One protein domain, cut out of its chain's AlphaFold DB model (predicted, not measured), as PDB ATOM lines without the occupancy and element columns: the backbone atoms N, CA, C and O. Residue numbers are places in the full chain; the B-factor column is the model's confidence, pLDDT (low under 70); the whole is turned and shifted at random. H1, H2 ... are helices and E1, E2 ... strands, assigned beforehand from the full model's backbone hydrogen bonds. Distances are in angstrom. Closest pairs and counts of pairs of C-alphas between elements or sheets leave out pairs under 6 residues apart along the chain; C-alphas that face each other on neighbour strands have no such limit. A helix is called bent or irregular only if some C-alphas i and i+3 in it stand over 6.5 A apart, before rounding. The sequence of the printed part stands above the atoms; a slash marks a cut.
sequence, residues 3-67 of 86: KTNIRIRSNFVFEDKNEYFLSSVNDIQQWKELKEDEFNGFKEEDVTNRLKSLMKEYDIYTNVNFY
ATOM      1  N   LYS A   3     413.279 255.719 792.328       95.62
ATOM      2  CA  LYS A   3     413.999 256.536 791.346       95.62
ATOM      3  C   LYS A   3     414.129 257.977 791.837       95.62
ATOM      4  O   LYS A   3     413.199 258.517 792.436       95.62
ATOM      5  N   THR A   4     415.254 258.608 791.526       95.56
ATOM      6  CA  THR A   4     415.441 260.055 791.667       95.56
ATOM      7  C   THR A   4     415.663 260.703 790.299       95.56
ATOM      8  O   THR A   4     415.894 260.020 789.298       95.56
ATOM      9  N   ASN A   5     415.618 262.036 790.258       93.94
ATOM     10  CA  ASN A   5     416.038 262.826 789.095       93.94
ATOM     11  C   ASN A   5     417.464 263.374 789.256       93.94
ATOM     12  O   ASN A   5     417.823 264.379 788.644       93.94
ATOM     13  N   ILE A   6     418.256 262.758 790.126       95.81
ATOM     14  CA  ILE A   6     419.641 263.136 790.366       95.81
ATOM     15  C   ILE A   6     420.533 262.178 789.591       95.81
ATOM     16  O   ILE A   6     420.244 260.982 789.479       95.81
ATOM     17  N   ARG A   7     421.621 262.718 789.055       95.88
ATOM     18  CA  ARG A   7     422.666 261.960 788.387       95.88
ATOM     19  C   ARG A   7     424.033 262.286 788.966       95.88
ATOM     20  O   ARG A   7     424.262 263.398 789.444       95.88
ATOM     21  N   ILE A   8     424.926 261.310 788.901       93.88
ATOM     22  CA  ILE A   8     426.350 261.458 789.198       93.88
ATOM     23  C   ILE A   8     427.109 260.806 788.044       93.88
ATOM     24  O   ILE A   8     426.789 259.683 787.664       93.88
ATOM     25  N   ARG A   9     428.063 261.514 787.429       92.06
ATOM     26  CA  ARG A   9     428.807 261.042 786.236       92.06
ATOM     27  C   ARG A   9     427.873 260.558 785.115       92.06
ATOM     28  O   ARG A   9     428.161 259.583 784.431       92.06
ATOM     29  N   SER A  10     426.747 261.254 784.927       94.50
ATOM     30  CA  SER A  10     425.679 260.920 783.963       94.50
ATOM     31  C   SER A  10     424.863 259.653 784.256       94.50
ATOM     32  O   SER A  10     423.912 259.385 783.523       94.50
ATOM     33  N   ASN A  11     425.156 258.931 785.335       95.69
ATOM     34  CA  ASN A  11     424.394 257.773 785.792       95.69
ATOM     35  C   ASN A  11     423.287 258.196 786.762       95.69
ATOM     36  O   ASN A  11     423.473 259.128 787.546       95.69
ATOM     37  N   PHE A  12     422.134 257.531 786.723       96.81
ATOM     38  CA  PHE A  12     421.019 257.837 787.624       96.81
ATOM     39  C   PHE A  12     421.259 257.345 789.049       96.81
ATOM     40  O   PHE A  12     422.009 256.403 789.280       96.81
ATOM     41  N   VAL A  13     420.590 257.977 790.013       96.69
ATOM     42  CA  VAL A  13     420.677 257.610 791.429       96.69
ATOM     43  C   VAL A  13     419.345 257.046 791.921       96.69
ATOM     44  O   VAL A  13     418.278 257.634 791.712       96.69
ATOM     45  N   PHE A  14     419.411 255.922 792.625       97.25
ATOM     46  CA  PHE A  14     418.325 255.395 793.440       97.25
ATOM     47  C   PHE A  14     418.402 255.928 794.870       97.25
ATOM     48  O   PHE A  14     419.490 256.119 795.404       97.25
ATOM     49  N   GLU A  15     417.254 256.088 795.521       95.69
ATOM     50  CA  GLU A  15     417.169 256.346 796.960       95.69
ATOM     51  C   GLU A  15     416.522 255.149 797.668       95.69
ATOM     52  O   GLU A  15     415.457 254.675 797.265       95.69
ATOM     53  N   ASP A  16     417.124 254.666 798.748       93.88
ATOM     54  CA  ASP A  16     416.551 253.640 799.614       93.88
ATOM     55  C   ASP A  16     416.761 254.020 801.078       93.88
ATOM     56  O   ASP A  16     417.888 254.114 801.539       93.88
ATOM     57  N   LYS A  17     415.680 254.280 801.822       90.69
ATOM     58  CA  LYS A  17     415.727 254.572 803.271       90.69
ATOM     59  C   LYS A  17     416.800 255.608 803.693       90.69
ATOM     60  O   LYS A  17     417.433 255.443 804.729       90.69
ATOM     61  N   ASN A  18     416.939 256.707 802.940       90.38
ATOM     62  CA  ASN A  18     417.933 257.792 803.119       90.38
ATOM     63  C   ASN A  18     419.381 257.475 802.700       90.38
ATOM     64  O   ASN A  18     420.289 258.281 802.964       90.38
ATOM     65  N   GLU A  19     419.583 256.340 802.045       96.12
ATOM     66  CA  GLU A  19     420.804 255.972 801.341       96.12
ATOM     67  C   GLU A  19     420.607 256.190 799.839       96.12
ATOM     68  O   GLU A  19     419.497 256.070 799.314       96.12
ATOM     69  N   TYR A  20     421.686 256.542 799.151       96.31
ATOM     70  CA  TYR A  20     421.701 256.828 797.726       96.31
ATOM     71  C   TYR A  20     422.675 255.901 797.023       96.31
ATOM     72  O   TYR A  20     423.835 255.795 797.416       96.31
ATOM     73  N   PHE A  21     422.209 255.273 795.952       96.50
ATOM     74  CA  PHE A  21     422.983 254.296 795.199       96.50
ATOM     75  C   PHE A  21     423.060 254.698 793.739       96.50
ATOM     76  O   PHE A  21     422.043 255.050 793.136       96.50
ATOM     77  N   LEU A  22     424.259 254.634 793.171       95.94
ATOM     78  CA  LEU A  22     424.458 254.832 791.748       95.94
ATOM     79  C   LEU A  22     423.831 253.667 790.988       95.94
ATOM     80  O   LEU A  22     423.890 252.515 791.422       95.94
ATOM     81  N   SER A  23     423.213 253.982 789.862       96.25
ATOM     82  CA  SER A  23     422.706 253.001 788.924       96.25
ATOM     83  C   SER A  23     423.666 252.833 787.754       96.25
ATOM     84  O   SER A  23     424.243 253.812 787.298       96.25
ATOM     85  N   SER A  24     423.749 251.632 787.186       95.62
ATOM     86  CA  SER A  24     424.416 251.415 785.894       95.62
ATOM     87  C   SER A  24     423.666 252.039 784.703       95.62
ATOM     88  O   SER A  24     424.172 252.065 783.582       95.62
ATOM     89  N   VAL A  25     422.445 252.548 784.921       95.69
ATOM     90  CA  VAL A  25     421.628 253.194 783.890       95.69
ATOM     91  C   VAL A  25     422.087 254.637 783.673       95.69
ATOM     92  O   VAL A  25     422.104 255.447 784.602       95.69
ATOM     93  N   ASN A  26     422.373 254.982 782.417       94.81
ATOM     94  CA  ASN A  26     422.662 256.349 781.960       94.81
ATOM     95  C   ASN A  26     421.670 256.858 780.898       94.81
ATOM     96  O   ASN A  26     421.571 258.068 780.671       94.81
ATOM     97  N   ASP A  27     420.896 255.960 780.285       96.44
ATOM     98  CA  ASP A  27     419.866 256.303 779.314       96.44
ATOM     99  C   ASP A  27     418.534 256.649 779.994       96.44
ATOM    100  O   ASP A  27     418.060 255.977 780.912       96.44
ATOM    101  N   ILE A  28     417.906 257.729 779.530       94.31
ATOM    102  CA  ILE A  28     416.666 258.240 780.120       94.31
ATOM    103  C   ILE A  28     415.449 257.369 779.800       94.31
ATOM    104  O   ILE A  28     414.526 257.331 780.615       94.31
ATOM    105  N   GLN A  29     415.404 256.701 778.644       96.38
ATOM    106  CA  GLN A  29     414.277 255.834 778.298       96.38
ATOM    107  C   GLN A  29     414.338 254.560 779.134       96.38
ATOM    108  O   GLN A  29     413.367 254.245 779.820       96.38
ATOM    109  N   GLN A  30     415.514 253.932 779.210       96.00
ATOM    110  CA  GLN A  30     415.747 252.794 780.095       96.00
ATOM    111  C   GLN A  30     415.400 253.143 781.548       96.00
ATOM    112  O   GLN A  30     414.691 252.392 782.215       96.00
ATOM    113  N   TRP A  31     415.820 254.317 782.034       96.50
ATOM    114  CA  TRP A  31     415.484 254.757 783.388       96.50
ATOM    115  C   TRP A  31     413.983 254.894 783.615       96.50
ATOM    116  O   TRP A  31     413.500 254.569 784.695       96.50
ATOM    117  N   LYS A  32     413.221 255.372 782.628       94.88
ATOM    118  CA  LYS A  32     411.760 255.495 782.736       94.88
ATOM    119  C   LYS A  32     411.079 254.131 782.756       94.88
ATOM    120  O   LYS A  32     410.199 253.929 783.588       94.88
ATOM    121  N   GLU A  33     411.518 253.219 781.900       96.44
ATOM    122  CA  GLU A  33     410.913 251.896 781.710       96.44
ATOM    123  C   GLU A  33     411.271 250.890 782.812       96.44
ATOM    124  O   GLU A  33     410.503 249.959 783.048       96.44
ATOM    125  N   LEU A  34     412.382 251.107 783.525       95.44
ATOM    126  CA  LEU A  34     412.865 250.212 784.577       95.44
ATOM    127  C   LEU A  34     411.820 249.976 785.680       95.44
ATOM    128  O   LEU A  34     411.305 250.938 786.262       95.44
ATOM    129  N   LYS A  35     411.543 248.722 786.027       95.50
ATOM    130  CA  LYS A  35     410.567 248.384 787.073       95.50
ATOM    131  C   LYS A  35     411.224 248.201 788.438       95.50
ATOM    132  O   LYS A  35     412.423 247.955 788.538       95.50
ATOM    133  N   GLU A  36     410.442 248.348 789.507       92.94
ATOM    134  CA  GLU A  36     410.956 248.295 790.887       92.94
ATOM    135  C   GLU A  36     411.610 246.954 791.239       92.94
ATOM    136  O   GLU A  36     412.606 246.926 791.963       92.94
ATOM    137  N   ASP A  37     411.095 245.850 790.694       94.25
ATOM    138  CA  ASP A  37     411.651 244.505 790.851       94.25
ATOM    139  C   ASP A  37     413.035 244.345 790.202       94.25
ATOM    140  O   ASP A  37     413.820 243.493 790.619       94.25
ATOM    141  N   GLU A  38     413.379 245.213 789.251       94.19
ATOM    142  CA  GLU A  38     414.658 245.200 788.545       94.19
ATOM    143  C   GLU A  38     415.713 246.098 789.211       94.19
ATOM    144  O   GLU A  38     416.903 245.946 788.932       94.19
ATOM    145  N   PHE A  39     415.329 247.006 790.120       94.06
ATOM    146  CA  PHE A  39     416.233 248.030 790.674       94.06
ATOM    147  C   PHE A  39     417.523 247.453 791.266       94.06
ATOM    148  O   PHE A  39     418.602 247.997 791.044       94.06
ATOM    149  N   ASN A  40     417.432 246.324 791.975       93.00
ATOM    150  CA  ASN A  40     418.598 245.676 792.578       93.00
ATOM    151  C   ASN A  40     419.620 245.185 791.541       93.00
ATOM    152  O   ASN A  40     420.805 245.155 791.850       93.00
ATOM    153  N   GLY A  41     419.188 244.821 790.328       94.81
ATOM    154  CA  GLY A  41     420.084 244.387 789.250       94.81
ATOM    155  C   GLY A  41     420.870 245.533 788.610       94.81
ATOM    156  O   GLY A  41     421.916 245.298 788.013       94.81
ATOM    157  N   PHE A  42     420.391 246.768 788.766       95.25
ATOM    158  CA  PHE A  42     421.034 247.981 788.253       95.25
ATOM    159  C   PHE A  42     421.709 248.804 789.348       95.25
ATOM    160  O   PHE A  42     422.192 249.896 789.060       95.25
ATOM    161  N   LYS A  43     421.704 248.326 790.595       94.56
ATOM    162  CA  LYS A  43     422.322 248.986 791.744       94.56
ATOM    163  C   LYS A  43     423.830 248.731 791.733       94.56
ATOM    164  O   LYS A  43     424.253 247.579 791.749       94.56
ATOM    165  N   GLU A  44     424.621 249.796 791.764       93.12
ATOM    166  CA  GLU A  44     426.081 249.734 791.824       93.12
ATOM    167  C   GLU A  44     426.603 250.253 793.177       93.12
ATOM    168  O   GLU A  44     426.391 249.622 794.215       93.12
ATOM    169  N   GLU A  45     427.302 251.391 793.179       93.25
ATOM    170  CA  GLU A  45     427.992 251.942 794.345       93.25
ATOM    171  C   GLU A  45     427.072 252.726 795.293       93.25
ATOM    172  O   GLU A  45     426.125 253.391 794.872       93.25
ATOM    173  N   ASP A  46     427.374 252.685 796.595       95.25
ATOM    174  CA  ASP A  46     426.801 253.613 797.576       95.25
ATOM    175  C   ASP A  46     427.478 254.983 797.444       95.25
ATOM    176  O   ASP A  46     428.673 255.146 797.697       95.25
ATOM    177  N   VAL A  47     426.686 255.984 797.065       95.06
ATOM    178  CA  VAL A  47     427.116 257.374 796.868       95.06
ATOM    179  C   VAL A  47     426.549 258.311 797.930       95.06
ATOM    180  O   VAL A  47     426.671 259.526 797.801       95.06
ATOM    181  N   THR A  48     425.958 257.787 799.008       95.62
ATOM    182  CA  THR A  48     425.220 258.553 800.027       95.62
ATOM    183  C   THR A  48     426.013 259.732 800.573       95.62
ATOM    184  O   THR A  48     425.542 260.871 800.545       95.62
ATOM    185  N   ASN A  49     427.227 259.480 801.065       94.75
ATOM    186  CA  ASN A  49     428.054 260.519 801.683       94.75
ATOM    187  C   ASN A  49     428.544 261.542 800.654       94.75
ATOM    188  O   ASN A  49     428.596 262.741 800.942       94.75
ATOM    189  N   ARG A  50     428.870 261.077 799.443       92.25
ATOM    190  CA  ARG A  50     429.350 261.926 798.349       92.25
ATOM    191  C   ARG A  50     428.236 262.843 797.860       92.25
ATOM    192  O   ARG A  50     428.417 264.056 797.829       92.25
ATOM    193  N   LEU A  51     427.059 262.284 797.593       93.69
ATOM    194  CA  LEU A  51     425.898 263.037 797.143       93.69
ATOM    195  C   LEU A  51     425.418 264.037 798.198       93.69
ATOM    196  O   LEU A  51     425.208 265.196 797.864       93.69
ATOM    197  N   LYS A  52     425.315 263.643 799.475       94.25
ATOM    198  CA  LYS A  52     424.943 264.575 800.559       94.25
ATOM    199  C   LYS A  52     425.927 265.740 800.685       94.25
ATOM    200  O   LYS A  52     425.501 266.862 800.951       94.25
ATOM    201  N   SER A  53     427.222 265.487 800.479       94.19
ATOM    202  CA  SER A  53     428.246 266.537 800.484       94.19
ATOM    203  C   SER A  53     428.050 267.509 799.321       94.19
ATOM    204  O   SER A  53     427.991 268.710 799.554       94.19
ATOM    205  N   LEU A  54     427.845 266.994 798.103       93.38
ATOM    206  CA  LEU A  54     427.595 267.806 796.906       93.38
ATOM    207  C   LEU A  54     426.300 268.619 797.018       93.38
ATOM    208  O   LEU A  54     426.297 269.818 796.762       93.38
ATOM    209  N   MET A  55     425.207 267.996 797.465       93.62
ATOM    210  CA  MET A  55     423.933 268.686 797.682       93.62
ATOM    211  C   MET A  55     424.080 269.852 798.662       93.62
ATOM    212  O   MET A  55     423.512 270.911 798.434       93.62
ATOM    213  N   LYS A  56     424.852 269.663 799.739       95.00
ATOM    214  CA  LYS A  56     425.108 270.704 800.740       95.00
ATOM    215  C   LYS A  56     426.053 271.795 800.230       95.00
ATOM    216  O   LYS A  56     425.866 272.953 800.576       95.00
ATOM    217  N   GLU A  57     427.077 271.426 799.466       94.69
ATOM    218  CA  GLU A  57     428.060 272.361 798.904       94.69
ATOM    219  C   GLU A  57     427.418 273.310 797.890       94.69
ATOM    220  O   GLU A  57     427.671 274.512 797.931       94.69
ATOM    221  N   TYR A  58     426.565 272.773 797.016       93.81
ATOM    222  CA  TYR A  58     425.941 273.532 795.932       93.81
ATOM    223  C   TYR A  58     424.515 274.007 796.241       93.81
ATOM    224  O   TYR A  58     423.965 274.762 795.447       93.81
ATOM    225  N   ASP A  59     423.922 273.581 797.361       94.88
ATOM    226  CA  ASP A  59     422.523 273.849 797.743       94.88
ATOM    227  C   ASP A  59     421.502 273.377 796.678       94.88
ATOM    228  O   ASP A  59     420.504 274.032 796.382       94.88
ATOM    229  N   ILE A  60     421.763 272.216 796.057       92.56
ATOM    230  CA  ILE A  60     420.919 271.627 795.001       92.56
ATOM    231  C   ILE A  60     420.529 270.202 795.379       92.56
ATOM    232  O   ILE A  60     421.389 269.351 795.588       92.56
ATOM    233  N   TYR A  61     419.226 269.912 795.375       91.44
ATOM    234  CA  TYR A  61     418.681 268.646 795.882       91.44
ATOM    235  C   TYR A  61     417.886 267.824 794.852       91.44
ATOM    236  O   TYR A  61     417.413 266.739 795.176       91.44
ATOM    237  N   THR A  62     417.700 268.309 793.619       91.31
ATOM    238  CA  THR A  62     416.911 267.607 792.586       91.31
ATOM    239  C   THR A  62     417.281 268.051 791.169       91.31
ATOM    240  O   THR A  62     417.838 269.130 790.991       91.31
ATOM    241  N   ASN A  63     416.937 267.237 790.161       93.19
ATOM    242  CA  ASN A  63     417.085 267.531 788.726       93.19
ATOM    243  C   ASN A  63     418.495 267.998 788.316       93.19
ATOM    244  O   ASN A  63     418.647 268.906 787.501       93.19
ATOM    245  N   VAL A  64     419.527 267.385 788.890       94.31
ATOM    246  CA  VAL A  64     420.927 267.796 788.729       94.31
ATOM    247  C   VAL A  64     421.787 266.611 788.316       94.31
ATOM    248  O   VAL A  64     421.514 265.477 788.703       94.31
ATOM    249  N   ASN A  65     422.829 266.880 787.532       95.19
ATOM    250  CA  ASN A  65     423.881 265.922 787.221       95.19
ATOM    251  C   ASN A  65     425.202 266.435 787.791       95.19
ATOM    252  O   ASN A  65     425.742 267.422 787.294       95.19
ATOM    253  N   PHE A  66     425.699 265.785 788.837       93.81
ATOM    254  CA  PHE A  66     426.983 266.125 789.431       93.81
ATOM    255  C   PHE A  66     428.122 265.428 788.685       93.81
ATOM    256  O   PHE A  66     428.096 264.217 788.463       93.81
ATOM    257  N   TYR A  67     429.150 266.199 788.337       88.62
ATOM    258  CA  TYR A  67     430.422 265.675 787.852       88.62
ATOM    259  C   TYR A  67     431.429 265.787 788.979       88.62
ATOM    260  O   TYR A  67     431.963 266.852 789.272       88.62
TER     261      TYR A  67
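Overview. This is residues 3 to 67 of the 86 residues of an uncharacterized protein of Gammaproteobacteria bacterium (UniProt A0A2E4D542). A small, strongly twisted sheet of four strands makes the core, with the helix H3 over one face and the short helix H2 over the opposite face, so that H2 and H3 lie at the two ends of the longest axis. The short helix H1 only grazes the sheet, and after H3 the printed part folds back until residues 65 to 66 run beside E1. The 65 printed residues hold three named helices and four named strands in the order E1 E2 E3 H1 H2 E4 H3; the class is mixed, helices and strands. The sheet's order is E1 - E2 - E3 - E4, all antiparallel. The whole is compact, with a radius of gyration of the C-alphas of 11.2 A and spans of 32 by 22 by 15 A.

Arrangement. E1, residues 3 to 8, and E2, residues 11 to 16, form a hairpin, with N 8 and O 11 at 3.0 A, within hydrogen-bond range. E2 and E3, residues 19 to 23, form a second hairpin, with N 14 and O 21 at 2.8 A. E1, E2 and E3 are a meander, each strand the antiparallel neighbour of the one before. H1, residues 28 to 33, only grazes the sheet; its closest C-alpha to E2 is that of Trp 31, 7.6 A from that of Phe 12. H2, residues 36 to 42, is apart from H1 and is irregular, with C-alphas 37 and 40 7.3 A apart. H2 is on the sheet at a height of 9.8 A, and its closest C-alphas with E3 are those of Phe 42 and Ser 23, 5.3 A apart. E4, residues 43 to 46, is the antiparallel neighbour of E3, with N 22 and O 45 at 2.8 A. H3, residues 48 to 58, is on the opposite face from H2, at a height of 10.9 A, and runs across the strands, at 89 degrees to E1 on the local plane. The closest C-alphas of H3 and E3 are those of Thr 48 and Tyr 20, 4.5 A apart. Residues 65 to 66 pair with residues 7 to 8 of E1, parallel. Every O i to N i+4 pair is within hydrogen-bond range in H1 and H3; in H2 0 of 3 are, beside 3 of 4 O i to N i+3 pairs.

Along the chain. E1 begins at C-alpha 3, (413.999, 256.536, 791.346), and is 13.5 A long. E2 measures 16.4 A, E3 12.9 A and E4 8.7 A. H1 measures 8.7 A and H2 10.4 A. H3, 15.5 A long, ends at C-alpha 58, (425.941, 273.532, 795.932).

Size, cuts and confidence. The C-alphas farthest apart are those of Asp 37 and Glu 57, 33.3 A. The printed part has no cut, and no link between its named elements is long. No printed residue has a pLDDT under 70.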